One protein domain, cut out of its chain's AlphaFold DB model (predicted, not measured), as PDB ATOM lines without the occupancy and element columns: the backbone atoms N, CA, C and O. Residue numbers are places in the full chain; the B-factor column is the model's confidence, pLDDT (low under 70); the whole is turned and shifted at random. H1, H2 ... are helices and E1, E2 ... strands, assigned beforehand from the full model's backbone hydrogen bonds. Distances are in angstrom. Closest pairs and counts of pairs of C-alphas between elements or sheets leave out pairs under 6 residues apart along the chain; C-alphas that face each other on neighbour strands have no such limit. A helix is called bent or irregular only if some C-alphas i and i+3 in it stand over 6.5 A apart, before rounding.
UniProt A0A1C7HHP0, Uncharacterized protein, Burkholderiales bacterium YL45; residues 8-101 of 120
ATOM      1  N   TYR A   8      -5.955  48.886 -29.643       55.69
ATOM      2  CA  TYR A   8      -6.967  48.196 -30.439       55.69
ATOM      3  C   TYR A   8      -8.037  49.201 -30.833       55.69
ATOM      4  O   TYR A   8      -8.773  49.722 -29.995       55.69
ATOM      5  N   PHE A   9      -8.111  49.470 -32.125       65.88
ATOM      6  CA  PHE A   9      -9.078  50.387 -32.703       65.88
ATOM      7  C   PHE A   9      -9.882  49.624 -33.738       65.88
ATOM      8  O   PHE A   9      -9.305  48.889 -34.530       65.88
ATOM      9  N   LYS A  10     -11.202  49.781 -33.751       73.44
ATOM     10  CA  LYS A  10     -12.064  49.183 -34.769       73.44
ATOM     11  C   LYS A  10     -13.055  50.233 -35.233       73.44
ATOM     12  O   LYS A  10     -13.858  50.721 -34.446       73.44
ATOM     13  N   VAL A  11     -12.994  50.555 -36.516       70.31
ATOM     14  CA  VAL A  11     -13.942  51.413 -37.217       70.31
ATOM     15  C   VAL A  11     -14.756  50.529 -38.132       70.31
ATOM     16  O   VAL A  11     -14.265  49.975 -39.120       70.31
ATOM     17  N   GLU A  12     -16.025  50.389 -37.786       66.94
ATOM     18  CA  GLU A  12     -17.004  49.833 -38.701       66.94
ATOM     19  C   GLU A  12     -17.335  50.887 -39.757       66.94
ATOM     20  O   GLU A  12     -17.503  52.068 -39.445       66.94
ATOM     21  N   VAL A  13     -17.390  50.474 -41.025       69.75
ATOM     22  CA  VAL A  13     -17.830  51.393 -42.077       69.75
ATOM     23  C   VAL A  13     -19.312  51.735 -41.881       69.75
ATOM     24  O   VAL A  13     -20.040  50.934 -41.283       69.75
ATOM     25  N   PRO A  14     -19.790  52.878 -42.409       65.31
ATOM     26  CA  PRO A  14     -21.201  53.237 -42.343       65.31
ATOM     27  C   PRO A  14     -22.088  52.084 -42.813       65.31
ATOM     28  O   PRO A  14     -21.767  51.406 -43.796       65.31
ATOM     29  N   GLU A  15     -23.225  51.888 -42.145       65.25
ATOM     30  CA  GLU A  15     -24.159  50.806 -42.465       65.25
ATOM     31  C   GLU A  15     -24.606  50.823 -43.927       65.25
ATOM     32  O   GLU A  15     -24.897  49.777 -44.484       65.25
ATOM     33  N   GLU A  16     -24.581  51.978 -44.586       66.31
ATOM     34  CA  GLU A  16     -24.883  52.116 -46.009       66.31
ATOM     35  C   GLU A  16     -23.863  51.392 -46.914       66.31
ATOM     36  O   GLU A  16     -24.244  50.773 -47.905       66.31
ATOM     37  N   GLN A  17     -22.573  51.382 -46.547       65.94
ATOM     38  CA  GLN A  17     -21.546  50.591 -47.244       65.94
ATOM     39  C   GLN A  17     -21.542  49.121 -46.804       65.94
ATOM     40  O   GLN A  17     -21.245  48.236 -47.612       65.94
ATOM     41  N   LYS A  18     -21.903  48.852 -45.543       66.25
ATOM     42  CA  LYS A  18     -21.992  47.498 -44.974       66.25
ATOM     43  C   LYS A  18     -23.207  46.728 -45.511       66.25
ATOM     44  O   LYS A  18     -23.080  45.574 -45.901       66.25
ATOM     45  N   ASN A  19     -24.376  47.352 -45.588       64.44
ATOM     46  CA  ASN A  19     -25.613  46.761 -46.112       64.44
ATOM     47  C   ASN A  19     -25.735  46.898 -47.632       64.44
ATOM     48  O   ASN A  19     -26.741  46.487 -48.213       64.44
ATOM     49  N   ARG A  20     -24.711  47.444 -48.300       69.44
ATOM     50  CA  ARG A  20     -24.666  47.482 -49.756       69.44
ATOM     51  C   ARG A  20     -24.723  46.052 -50.287       69.44
ATOM     52  O   ARG A  20     -23.844  45.237 -50.005       69.44
ATOM     53  N   ALA A  21     -25.758  45.758 -51.071       72.50
ATOM     54  CA  ALA A  21     -25.876  44.485 -51.763       72.50
ATOM     55  C   ALA A  21     -24.695  44.332 -52.732       72.50
ATOM     56  O   ALA A  21     -24.610  45.036 -53.743       72.50
ATOM     57  N   LEU A  22     -23.766  43.435 -52.392       77.06
ATOM     58  CA  LEU A  22     -22.624  43.099 -53.233       77.06
ATOM     59  C   LEU A  22     -23.134  42.320 -54.443       77.06
ATOM     60  O   LEU A  22     -23.642  41.206 -54.315       77.06
ATOM     61  N   LYS A  23     -23.013  42.923 -55.623       82.00
ATOM     62  CA  LYS A  23     -23.246  42.226 -56.887       82.00
ATOM     63  C   LYS A  23     -22.017  41.377 -57.234       82.00
ATOM     64  O   LYS A  23     -20.927  41.703 -56.767       82.00
ATOM     65  N   PRO A  24     -22.159  40.334 -58.062       82.00
ATOM     66  CA  PRO A  24     -21.013  39.601 -58.591       82.00
ATOM     67  C   PRO A  24     -19.985  40.562 -59.209       82.00
ATOM     68  O   PRO A  24     -20.329  41.362 -60.080       82.00
ATOM     69  N   GLY A  25     -18.745  40.523 -58.721       78.56
ATOM     70  CA  GLY A  25     -17.665  41.437 -59.111       78.56
ATOM     71  C   GLY A  25     -17.587  42.756 -58.342       78.56
ATOM     72  O   GLY A  25     -16.697  43.560 -58.612       78.56
ATOM     73  N   ASP A  26     -18.474  42.985 -57.378       81.94
ATOM     74  CA  ASP A  26     -18.435  44.158 -56.513       81.94
ATOM     75  C   ASP A  26     -17.565  43.903 -55.275       81.94
ATOM     76  O   ASP A  26     -17.511  42.790 -54.744       81.94
ATOM     77  N   VAL A  27     -16.894  44.955 -54.805       83.94
ATOM     78  CA  VAL A  27     -16.020  44.939 -53.628       83.94
ATOM     79  C   VAL A  27     -16.433  46.088 -52.725       83.94
ATOM     80  O   VAL A  27     -16.578  47.226 -53.173       83.94
ATOM     81  N   SER A  28     -16.608  45.798 -51.445       84.00
ATOM     82  CA  SER A  28     -16.944  46.778 -50.422       84.00
ATOM     83  C   SER A  28     -16.010  46.628 -49.234       84.00
ATOM     84  O   SER A  28     -15.553  45.533 -48.903       84.00
ATOM     85  N   LEU A  29     -15.718  47.740 -48.576       84.56
ATOM     86  CA  LEU A  29     -14.985  47.729 -47.322       84.56
ATOM     87  C   LEU A  29     -15.973  47.441 -46.186       84.56
ATOM     88  O   LEU A  29     -17.047  48.028 -46.139       84.56
ATOM     89  N   ARG A  30     -15.623  46.535 -45.275       83.88
ATOM     90  CA  ARG A  30     -16.454  46.122 -44.134       83.88
ATOM     91  C   ARG A  30     -16.003  46.761 -42.837       83.88
ATOM     92  O   ARG A  30     -16.817  47.198 -42.025       83.88
ATOM     93  N   THR A  31     -14.701  46.769 -42.596       81.31
ATOM     94  CA  THR A  31     -14.148  47.204 -41.314       81.31
ATOM     95  C   THR A  31     -12.712  47.647 -41.505       81.31
ATOM     96  O   THR A  31     -12.000  47.112 -42.352       81.31
ATOM     97  N   ILE A  32     -12.286  48.622 -40.717       80.44
ATOM     98  CA  ILE A  32     -10.880  48.957 -40.534       80.44
ATOM     99  C   ILE A  32     -10.561  48.749 -39.065       80.44
ATOM    100  O   ILE A  32     -11.264  49.267 -38.207       80.44
ATOM    101  N   GLU A  33      -9.503  48.022 -38.760       83.19
ATOM    102  CA  GLU A  33      -9.035  47.853 -37.394       83.19
ATOM    103  C   GLU A  33      -7.549  48.164 -37.281       83.19
ATOM    104  O   GLU A  33      -6.781  47.942 -38.208       83.19
ATOM    105  N   ARG A  34      -7.123  48.726 -36.155       81.19
ATOM    106  CA  ARG A  34      -5.716  48.866 -35.810       81.19
ATOM    107  C   ARG A  34      -5.395  47.792 -34.792       81.19
ATOM    108  O   ARG A  34      -5.952  47.784 -33.698       81.19
ATOM    109  N   VAL A  35      -4.497  46.892 -35.162       76.69
ATOM    110  CA  VAL A  35      -4.054  45.788 -34.314       76.69
ATOM    111  C   VAL A  35      -2.543  45.892 -34.190       76.69
ATOM    112  O   VAL A  35      -1.828  45.898 -35.190       76.69
ATOM    113  N   ASN A  36      -2.042  46.020 -32.959       73.94
ATOM    114  CA  ASN A  36      -0.607  46.167 -32.674       73.94
ATOM    115  C   ASN A  36       0.064  47.319 -33.453       73.94
ATOM    116  O   ASN A  36       1.197  47.200 -33.914       73.94
ATOM    117  N   GLY A  37      -0.648  48.436 -33.635       72.94
ATOM    118  CA  GLY A  37      -0.148  49.603 -34.367       72.94
ATOM    119  C   GLY A  37      -0.257  49.511 -35.895       72.94
ATOM    120  O   GLY A  37      -0.028  50.522 -36.559       72.94
ATOM    121  N   VAL A  38      -0.657  48.360 -36.449       78.38
ATOM    122  CA  VAL A  38      -0.857  48.137 -37.889       78.38
ATOM    123  C   VAL A  38      -2.332  48.296 -38.237       78.38
ATOM    124  O   VAL A  38      -3.188  47.685 -37.608       78.38
ATOM    125  N   PHE A  39      -2.631  49.095 -39.260       82.06
ATOM    126  CA  PHE A  39      -3.985  49.181 -39.807       82.06
ATOM    127  C   PHE A  39      -4.269  47.964 -40.687       82.06
ATOM    128  O   PHE A  39      -3.582  47.743 -41.685       82.06
ATOM    129  N   GLN A  40      -5.298  47.211 -40.338       86.69
ATOM    130  CA  GLN A  40      -5.912  46.151 -41.115       86.69
ATOM    131  C   GLN A  40      -7.260  46.622 -41.654       86.69
ATOM    132  O   GLN A  40      -7.983  47.383 -41.020       86.69
ATOM    133  N   VAL A  41      -7.571  46.207 -42.869       86.56
ATOM    134  CA  VAL A  41      -8.758  46.599 -43.616       86.56
ATOM    135  C   VAL A  41      -9.417  45.339 -44.148       86.56
ATOM    136  O   VAL A  41      -8.811  44.567 -44.889       86.56
ATOM    137  N   THR A  42     -10.661  45.122 -43.751       88.31
ATOM    138  CA  THR A  42     -11.462  43.970 -44.144       88.31
ATOM    139  C   THR A  42     -12.315  44.344 -45.332       88.31
ATOM    140  O   THR A  42     -13.188  45.207 -45.229       88.31
ATOM    141  N   PHE A  43     -12.071  43.692 -46.462       88.00
ATOM    142  CA  PHE A  43     -12.894  43.822 -47.657       88.00
ATOM    143  C   PHE A  43     -13.807  42.615 -47.780       88.00
ATOM    144  O   PHE A  43     -13.382  41.489 -47.534       88.00
ATOM    145  N   ALA A  44     -15.042  42.863 -48.200       88.62
ATOM    146  CA  ALA A  44     -15.946  41.835 -48.670       88.62
ATOM    147  C   ALA A  44     -16.209  42.014 -50.158       88.62
ATOM    148  O   ALA A  44     -16.354  43.134 -50.648       88.62
ATOM    149  N   TRP A  45     -16.297  40.907 -50.871       88.56
ATOM    150  CA  TRP A  45     -16.582  40.900 -52.292       88.56
ATOM    151  C   TRP A  45     -17.431  39.704 -52.667       88.56
ATOM    152  O   TRP A  45     -17.437  38.698 -51.967       88.56
ATOM    153  N   CYS A  46     -18.168  39.825 -53.760       87.69
ATOM    154  CA  CYS A  46     -19.000  38.744 -54.266       87.69
ATOM    155  C   CYS A  46     -18.376  38.202 -55.549       87.69
ATOM    156  O   CYS A  46     -18.067  38.971 -56.464       87.69
ATOM    157  N   ASP A  47     -18.137  36.896 -55.604       85.50
ATOM    158  CA  ASP A  47     -17.613  36.248 -56.802       85.50
ATOM    159  C   ASP A  47     -18.690  36.104 -57.897       85.50
ATOM    160  O   ASP A  47     -19.858  36.458 -57.718       85.50
ATOM    161  N   MET A  48     -18.294  35.590 -59.066       81.81
ATOM    162  CA  MET A  48     -19.213  35.390 -60.199       81.81
ATOM    163  C   MET A  48     -20.356  34.405 -59.920       81.81
ATOM    164  O   MET A  48     -21.351  34.427 -60.643       81.81
ATOM    165  N   VAL A  49     -20.225  33.543 -58.907       82.12
ATOM    166  CA  VAL A  49     -21.236  32.540 -58.549       82.12
ATOM    167  C   VAL A  49     -22.146  33.005 -57.409       82.12
ATOM    168  O   VAL A  49     -23.049  32.272 -57.009       82.12
ATOM    169  N   GLY A  50     -21.973  34.242 -56.934       79.56
ATOM    170  CA  GLY A  50     -22.810  34.838 -55.896       79.56
ATOM    171  C   GLY A  50     -22.346  34.535 -54.471       79.56
ATOM    172  O   GLY A  50     -23.089  34.809 -53.528       79.56
ATOM    173  N   VAL A  51     -21.149  33.967 -54.289       85.19
ATOM    174  CA  VAL A  51     -20.586  33.709 -52.962       85.19
ATOM    175  C   VAL A  51     -19.865  34.959 -52.477       85.19
ATOM    176  O   VAL A  51     -19.021  35.535 -53.166       85.19
ATOM    177  N   VAL A  52     -20.213  35.382 -51.264       86.69
ATOM    178  CA  VAL A  52     -19.571  36.513 -50.600       86.69
ATOM    179  C   VAL A  52     -18.343  36.016 -49.850       86.69
ATOM    180  O   VAL A  52     -18.445  35.206 -48.932       86.69
ATOM    181  N   HIS A  53     -17.191  36.546 -50.231       87.75
ATOM    182  CA  HIS A  53     -15.912  36.345 -49.570       87.75
ATOM    183  C   HIS A  53     -15.587  37.568 -48.728       87.75
ATOM    184  O   HIS A  53     -15.915  38.695 -49.098       87.75
ATOM    185  N   GLU A  54     -14.920  37.351 -47.603       89.56
ATOM    186  CA  GLU A  54     -14.445  38.423 -46.740       89.56
ATOM    187  C   GLU A  54     -13.013  38.126 -46.302       89.56
ATOM    188  O   GLU A  54     -12.688  36.997 -45.927       89.56
ATOM    189  N   LYS A  55     -12.138  39.133 -46.369       89.62
ATOM    190  CA  LYS A  55     -10.753  38.991 -45.925       89.62
ATOM    191  C   LYS A  55     -10.166  40.306 -45.442       89.62
ATOM    192  O   LYS A  55     -10.349  41.355 -46.061       89.62
ATOM    193  N   ALA A  56      -9.406  40.210 -44.356       88.38
ATOM    194  CA  ALA A  56      -8.576  41.286 -43.847       88.38
ATOM    195  C   ALA A  56      -7.233  41.342 -44.587       88.38
ATOM    196  O   ALA A  56      -6.557  40.328 -44.773       88.38
ATOM    197  N   PHE A  57      -6.838  42.547 -44.977       88.56
ATOM    198  CA  PHE A  57      -5.536  42.867 -45.548       88.56
ATOM    199  C   PHE A  57      -4.866  43.932 -44.691       88.56
ATOM    200  O   PHE A  57      -5.548  44.773 -44.106       88.56
ATOM    201  N   ASN A  58      -3.535  43.969 -44.638       87.69
ATOM    202  CA  ASN A  58      -2.891  45.139 -44.055       87.69
ATOM    203  C   ASN A  58      -3.089  46.322 -45.001       87.69
ATOM    204  O   ASN A  58      -2.853  46.232 -46.205       87.69
ATOM    205  N   ARG A  59      -3.456  47.469 -44.442       84.94
ATOM    206  CA  ARG A  59      -3.606  48.725 -45.177       84.94
ATOM    207  C   ARG A  59      -2.322  49.071 -45.937       84.94
ATOM    208  O   ARG A  59      -2.389  49.544 -47.063       84.94
ATOM    209  N   GLY A  60      -1.163  48.795 -45.332       84.75
ATOM    210  CA  GLY A  60       0.146  48.961 -45.966       84.75
ATOM    211  C   GLY A  60       0.290  48.144 -47.251       84.75
ATOM    212  O   GLY A  60       0.679  48.707 -48.268       84.75
ATOM    213  N   ASP A  61      -0.110  46.868 -47.232       86.75
ATOM    214  CA  ASP A  61      -0.062  45.985 -48.405       86.75
ATOM    215  C   ASP A  61      -0.949  46.493 -49.549       86.75
ATOM    216  O   ASP A  61      -0.605  46.300 -50.709       86.75
ATOM    217  N   ILE A  62      -2.045  47.204 -49.263       86.69
ATOM    218  CA  ILE A  62      -2.859  47.815 -50.324       86.69
ATOM    219  C   ILE A  62      -2.076  48.887 -51.076       86.69
ATOM    220  O   ILE A  62      -2.186  48.941 -52.293       86.69
ATOM    221  N   PHE A  63      -1.265  49.690 -50.385       83.50
ATOM    222  CA  PHE A  63      -0.478  50.755 -51.011       83.50
ATOM    223  C   PHE A  63       0.831  50.258 -51.633       83.50
ATOM    224  O   PHE A  63       1.253  50.777 -52.664       83.50
ATOM    225  N   THR A  64       1.508  49.300 -50.993       86.62
ATOM    226  CA  THR A  64       2.872  48.888 -51.372       86.62
ATOM    227  C   THR A  64       2.935  47.536 -52.077       86.62
ATOM    228  O   THR A  64       3.869  47.302 -52.839       86.62
ATOM    229  N   ASN A  65       1.956  46.655 -51.861       88.94
ATOM    230  CA  ASN A  65       1.946  45.271 -52.346       88.94
ATOM    231  C   ASN A  65       0.596  44.893 -52.977       88.94
ATOM    232  O   ASN A  65       0.039  43.808 -52.775       88.94
ATOM    233  N   PHE A  66       0.064  45.821 -53.772       86.88
ATOM    234  CA  PHE A  66      -1.243  45.687 -54.399       86.88
ATOM    235  C   PHE A  66      -1.382  44.426 -55.263       86.88
ATOM    236  O   PHE A  66      -2.467  43.865 -55.356       86.88
ATOM    237  N   ASP A  67      -0.293  43.945 -55.870       87.88
ATOM    238  CA  ASP A  67      -0.308  42.735 -56.698       87.88
ATOM    239  C   ASP A  67      -0.721  41.488 -55.898       87.88
ATOM    240  O   ASP A  67      -1.544  40.700 -56.358       87.88
ATOM    241  N   SER A  68      -0.237  41.353 -54.658       88.19
ATOM    242  CA  SER A  68      -0.604  40.238 -53.771       88.19
ATOM    243  C   SER A  68      -2.065  40.315 -53.323       88.19
ATOM    244  O   SER A  68      -2.775  39.304 -53.262       88.19
ATOM    245  N   VAL A  69      -2.530  41.531 -53.030       87.94
ATOM    246  CA  VAL A  69      -3.926  41.807 -52.678       87.94
ATOM    247  C   VAL A  69      -4.829  41.455 -53.859       87.94
ATOM    248  O   VAL A  69      -5.780  40.688 -53.715       87.94
ATOM    249  N   LEU A  70      -4.475  41.935 -55.050       87.62
ATOM    250  CA  LEU A  70      -5.187  41.661 -56.286       87.62
ATOM    251  C   LEU A  70      -5.240  40.165 -56.603       87.62
ATOM    252  O   LEU A  70      -6.306  39.650 -56.936       87.62
ATOM    253  N   LYS A  71      -4.112  39.464 -56.457       88.62
ATOM    254  CA  LYS A  71      -4.037  38.021 -56.673       88.62
ATOM    255  C   LYS A  71      -5.072  37.288 -55.822       88.62
ATOM    256  O   LYS A  71      -5.812  36.464 -56.349       88.62
ATOM    257  N   THR A  72      -5.210  37.677 -54.555       88.62
ATOM    258  CA  THR A  72      -6.209  37.098 -53.645       88.62
ATOM    259  C   THR A  72      -7.640  37.284 -54.160       88.62
ATOM    260  O   THR A  72      -8.430  36.341 -54.123       88.62
ATOM    261  N   PHE A  73      -7.983  38.471 -54.668       86.44
ATOM    262  CA  PHE A  73      -9.297  38.714 -55.272       86.44
ATOM    263  C   PHE A  73      -9.522  37.827 -56.505       86.44
ATOM    264  O   PHE A  73     -10.568  37.201 -56.638       86.44
ATOM    265  N   THR A  74      -8.526  37.713 -57.384       85.62
ATOM    266  CA  THR A  74      -8.648  36.887 -58.596       85.62
ATOM    267  C   THR A  74      -8.691  35.386 -58.307       85.62
ATOM    268  O   THR A  74      -9.453  34.667 -58.946       85.62
ATOM    269  N   GLU A  75      -7.929  34.903 -57.318       87.06
ATOM    270  CA  GLU A  75      -7.922  33.493 -56.897       87.06
ATOM    271  C   GLU A  75      -9.253  33.082 -56.260       87.06
ATOM    272  O   GLU A  75      -9.665  31.932 -56.371       87.06
ATOM    273  N   THR A  76      -9.953  34.029 -55.633       82.62
ATOM    274  CA  THR A  76     -11.285  33.819 -55.044       82.62
ATOM    275  C   THR A  76     -12.424  34.055 -56.040       82.62
ATOM    276  O   THR A  76     -13.582  34.135 -55.647       82.62
ATOM    277  N   GLY A  77     -12.116  34.144 -57.339       78.19
ATOM    278  CA  GLY A  77     -13.124  34.198 -58.398       78.19
ATOM    279  C   GLY A  77     -13.727  35.583 -58.637       78.19
ATOM    280  O   GLY A  77     -14.762  35.680 -59.304       78.19
ATOM    281  N   LEU A  78     -13.101  36.658 -58.136       82.75
ATOM    282  CA  LEU A  78     -13.501  38.015 -58.500       82.75
ATOM    283  C   LEU A  78     -13.158  38.262 -59.986       82.75
ATOM    284  O   LEU A  78     -11.986  38.158 -60.366       82.75
ATOM    285  N   PRO A  79     -14.138  38.625 -60.833       72.94
ATOM    286  CA  PRO A  79     -13.905  38.964 -62.231       72.94
ATOM    287  C   PRO A  79     -13.112  40.270 -62.306       72.94
ATOM    288  O   PRO A  79     -13.658  41.368 -62.201       72.94
ATOM    289  N   PHE A  80     -11.801  40.159 -62.471       79.38
ATOM    290  CA  PHE A  80     -10.927  41.317 -62.509       79.38
ATOM    291  C   PHE A  80     -10.438  41.620 -63.919       79.38
ATOM    292  O   PHE A  80      -9.824  40.784 -64.581       79.38
ATOM    293  N   ASN A  81     -10.646  42.859 -64.356       78.50
ATOM    294  CA  ASN A  81     -10.094  43.341 -65.611       78.50
ATOM    295  C   ASN A  81      -8.711  43.957 -65.371       78.50
ATOM    296  O   ASN A  81      -8.596  45.005 -64.735       78.50
ATOM    297  N   MET A  82      -7.663  43.347 -65.931       76.12
ATOM    298  CA  MET A  82      -6.287  43.852 -65.815       76.12
ATOM    299  C   MET A  82      -6.111  45.274 -66.369       76.12
ATOM    300  O   MET A  82      -5.254  46.010 -65.885       76.12
ATOM    301  N   ASN A  83      -6.950  45.702 -67.318       80.50
ATOM    302  CA  ASN A  83      -6.922  47.072 -67.844       80.50
ATOM    303  C   ASN A  83      -7.453  48.101 -66.832       80.50
ATOM    304  O   ASN A  83      -7.007  49.243 -66.827       80.50
ATOM    305  N   ALA A  84      -8.344  47.686 -65.927       80.44
ATOM    306  CA  ALA A  84      -8.885  48.520 -64.852       80.44
ATOM    307  C   ALA A  84      -8.052  48.422 -63.561       80.44
ATOM    308  O   ALA A  84      -8.484  48.869 -62.497       80.44
ATOM    309  N   LYS A  85      -6.845  47.835 -63.627       84.50
ATOM    310  CA  LYS A  85      -6.019  47.578 -62.444       84.50
ATOM    311  C   LYS A  85      -5.694  48.832 -61.656       84.50
ATOM    312  O   LYS A  85      -5.772  48.823 -60.430       84.50
ATOM    313  N   LYS A  86      -5.358  49.904 -62.368       84.88
ATOM    314  CA  LYS A  86      -5.063  51.199 -61.764       84.88
ATOM    315  C   LYS A  86      -6.298  51.773 -61.064       84.88
ATOM    316  O   LYS A  86      -6.210  52.113 -59.894       84.88
ATOM    317  N   GLU A  87      -7.453  51.774 -61.726       86.19
ATOM    318  CA  GLU A  87      -8.700  52.284 -61.142       86.19
ATOM    319  C   GLU A  87      -9.143  51.479 -59.914       86.19
ATOM    320  O   GLU A  87      -9.594  52.048 -58.922       86.19
ATOM    321  N   PHE A  88      -8.992  50.153 -59.945       84.19
ATOM    322  CA  PHE A  88      -9.296  49.301 -58.796       84.19
ATOM    323  C   PHE A  88      -8.338  49.560 -57.627       84.19
ATOM    324  O   PHE A  88      -8.781  49.653 -56.482       84.19
ATOM    325  N   HIS A  89      -7.046  49.747 -57.914       87.12
ATOM    326  CA  HIS A  89      -6.059  50.139 -56.909       87.12
ATOM    327  C   HIS A  89      -6.397  51.496 -56.289       87.12
ATOM    328  O   HIS A  89      -6.396  51.626 -55.067       87.12
ATOM    329  N   GLU A  90      -6.742  52.487 -57.113       87.12
ATOM    330  CA  GLU A  90      -7.136  53.821 -56.660       87.12
ATOM    331  C   GLU A  90      -8.399  53.763 -55.794       87.12
ATOM    332  O   GLU A  90      -8.417  54.365 -54.722       87.12
ATOM    333  N   LYS A  91      -9.408  52.968 -56.173       83.19
ATOM    334  CA  LYS A  91     -10.613  52.744 -55.355       83.19
ATOM    335  C   LYS A  91     -10.295  52.094 -54.011       83.19
ATOM    336  O   LYS A  91     -10.777  52.569 -52.985       83.19
ATOM    337  N   LEU A  92      -9.475  51.043 -53.982       84.25
ATOM    338  CA  LEU A  92      -9.076  50.388 -52.730       84.25
ATOM    339  C   LEU A  92      -8.249  51.323 -51.841       84.25
ATOM    340  O   LEU A  92      -8.503  51.404 -50.639       84.25
ATOM    341  N   CYS A  93      -7.331  52.094 -52.427       84.69
ATOM    342  CA  CYS A  93      -6.587  53.140 -51.729       84.69
ATOM    343  C   CYS A  93      -7.516  54.213 -51.155       84.69
ATOM    344  O   CYS A  93      -7.336  54.629 -50.009       84.69
ATOM    345  N   GLN A  94      -8.508  54.663 -51.926       82.31
ATOM    346  CA  GLN A  94      -9.498  55.640 -51.482       82.31
ATOM    347  C   GLN A  94     -10.337  55.089 -50.333       82.31
ATOM    348  O   GLN A  94     -10.447  55.769 -49.319       82.31
ATOM    349  N   LEU A  95     -10.850  53.860 -50.424       77.00
ATOM    350  CA  LEU A  95     -11.592  53.214 -49.334       77.00
ATOM    351  C   LEU A  95     -10.728  53.085 -48.071       77.00
ATOM    352  O   LEU A  95     -11.165  53.435 -46.977       77.00
ATOM    353  N   ALA A  96      -9.465  52.690 -48.235       74.88
ATOM    354  CA  ALA A  96      -8.489  52.603 -47.153       74.88
ATOM    355  C   ALA A  96      -8.032  53.972 -46.603       74.88
ATOM    356  O   ALA A  96      -7.389  54.022 -45.553       74.88
ATOM    357  N   THR A  97      -8.303  55.084 -47.297       72.69
ATOM    358  CA  THR A  97      -7.867  56.445 -46.914       72.69
ATOM    359  C   THR A  97      -9.013  57.324 -46.420       72.69
ATOM    360  O   THR A  97      -8.819  58.115 -45.501       72.69
ATOM    361  N   PHE A  98     -10.207  57.198 -46.997       61.28
ATOM    362  CA  PHE A  98     -11.376  58.030 -46.709       61.28
ATOM    363  C   PHE A  98     -11.794  57.946 -45.237       61.28
ATOM    364  O   PHE A  98     -12.147  58.959 -44.634       61.28
ATOM    365  N   LEU A  99     -11.650  56.769 -44.630       55.41
ATOM    366  CA  LEU A  99     -11.962  56.549 -43.216       55.41
ATOM    367  C   LEU A  99     -10.900  57.098 -42.254       55.41
ATOM    368  O   LEU A  99     -11.213  57.410 -41.114       55.41
ATOM    369  N   VAL A 100      -9.673  57.326 -42.736       53.06
ATOM    370  CA  VAL A 100      -8.625  58.022 -41.968       53.06
ATOM    371  C   VAL A 100      -8.808  59.536 -42.007       53.06
ATOM    372  O   VAL A 100      -8.361  60.218 -41.103       53.06
ATOM    373  N   LYS A 101      -9.476  60.085 -43.030       46.47
ATOM    374  CA  LYS A 101      -9.839  61.514 -43.063       46.47
ATOM    375  C   LYS A 101     -11.096  61.841 -42.256       46.47
ATOM    376  O   LYS A 101     -11.245  62.984 -41.838       46.47
TER     377      LYS A 101
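AT A GLANCE: This is residues 8 to 101 of the 120 residues of an uncharacterized protein of Burkholderiales bacterium YL45 (UniProt A0A1C7HHP0). A twisted antiparallel sheet of four strands makes a wall, and the long helix H4 runs slantwise over its E2 and E3, with the shorter H2 and H3 on the helix side. It forms two layers, helices H3 and H4 on one face of the sheet, while the small H1 only grazes the sheet. The printed part has 94 residues with four named helices and four named strands, in the order E1 H1 E2 E3 E4 H2 H3 H4; the sheet order is E1 - E2 - E3 - E4 and the class is mixed, helices and strands. The whole is compact, with a radius of gyration of the C-alphas of 12.7 A and spans of 35 by 29 by 20 A.

IN THESE COORDINATES: In the sheet, E1 is residues 9 to 12, 10.0 A long, from C-alpha 9 at (-9.078, 50.387, -32.703). E2, residues 27 to 35, is 22.7 A and bends by 51 degrees at residue 30; E3, residues 38 to 46, is 26.2 A; E4, residues 52 to 58, is 19.9 A. H1 is residues 15 to 18, 4.7 A, H2 residues 59 to 64, 9.0 A, and H3 residues 66 to 75, 14.1 A. H4, residues 82 to 101, is 29.0 A and ends with C-alpha 101 at (-9.839, 61.514, -43.063); it has a kink of 25 degrees near residue 95 and is irregular, with C-alphas 83 and 86 7.6 A apart.

HOW THE PARTS SIT: E2, E3 and E4 form a meander, each strand the antiparallel neighbour of the one before; E2 and E3 are a hairpin, as are E3 and E4. N 33 and O 40 are 2.8 A apart between E2 and E3, and N 43 and O 55 2.9 A between E3 and E4. At the other edge, E1 is antiparallel to E2, with N 11 and O 32 at 2.7 A. H4 is on the sheet at a height of 9.7 A, over E2 and E3, slantwise to the strands at 46 degrees to E2 on the local plane; the closest C-alphas of H4 and E2 are those of Leu 95 and Leu 29, 6.8 A. H2, on the same face as H4, lies over none of the strands. With its residues 89 to 96 alone, H4 touches H2, closest at the C-alphas of Ala 96 and Arg 59, 6.5 A, opposite ways at a steep tilt of 43 degrees. H2 and H3 only just touch, only at the corner, with 3 pairs of C-alphas within 8 A, the closest those of Ile 62 and Val 69, 6.5 A. H3 is on the sheet at a height of 10.1 A. H1 is apart from H2, H3 and H4. Every O i to N i+4 pair is within hydrogen-bond range in H3, against 1 of 2 in H2 and 12 of 16 in H4; H1 is too short for such a pair.

THE WHOLE: The two C-alphas farthest apart, those of Tyr 8 and Asn 83, are 37.4 A apart. The printed part has no cut and no long link. The mean pLDDT of the printed part is 79.9; residues 8 to 9, 12 to 20 and 98 to 101 are under 70.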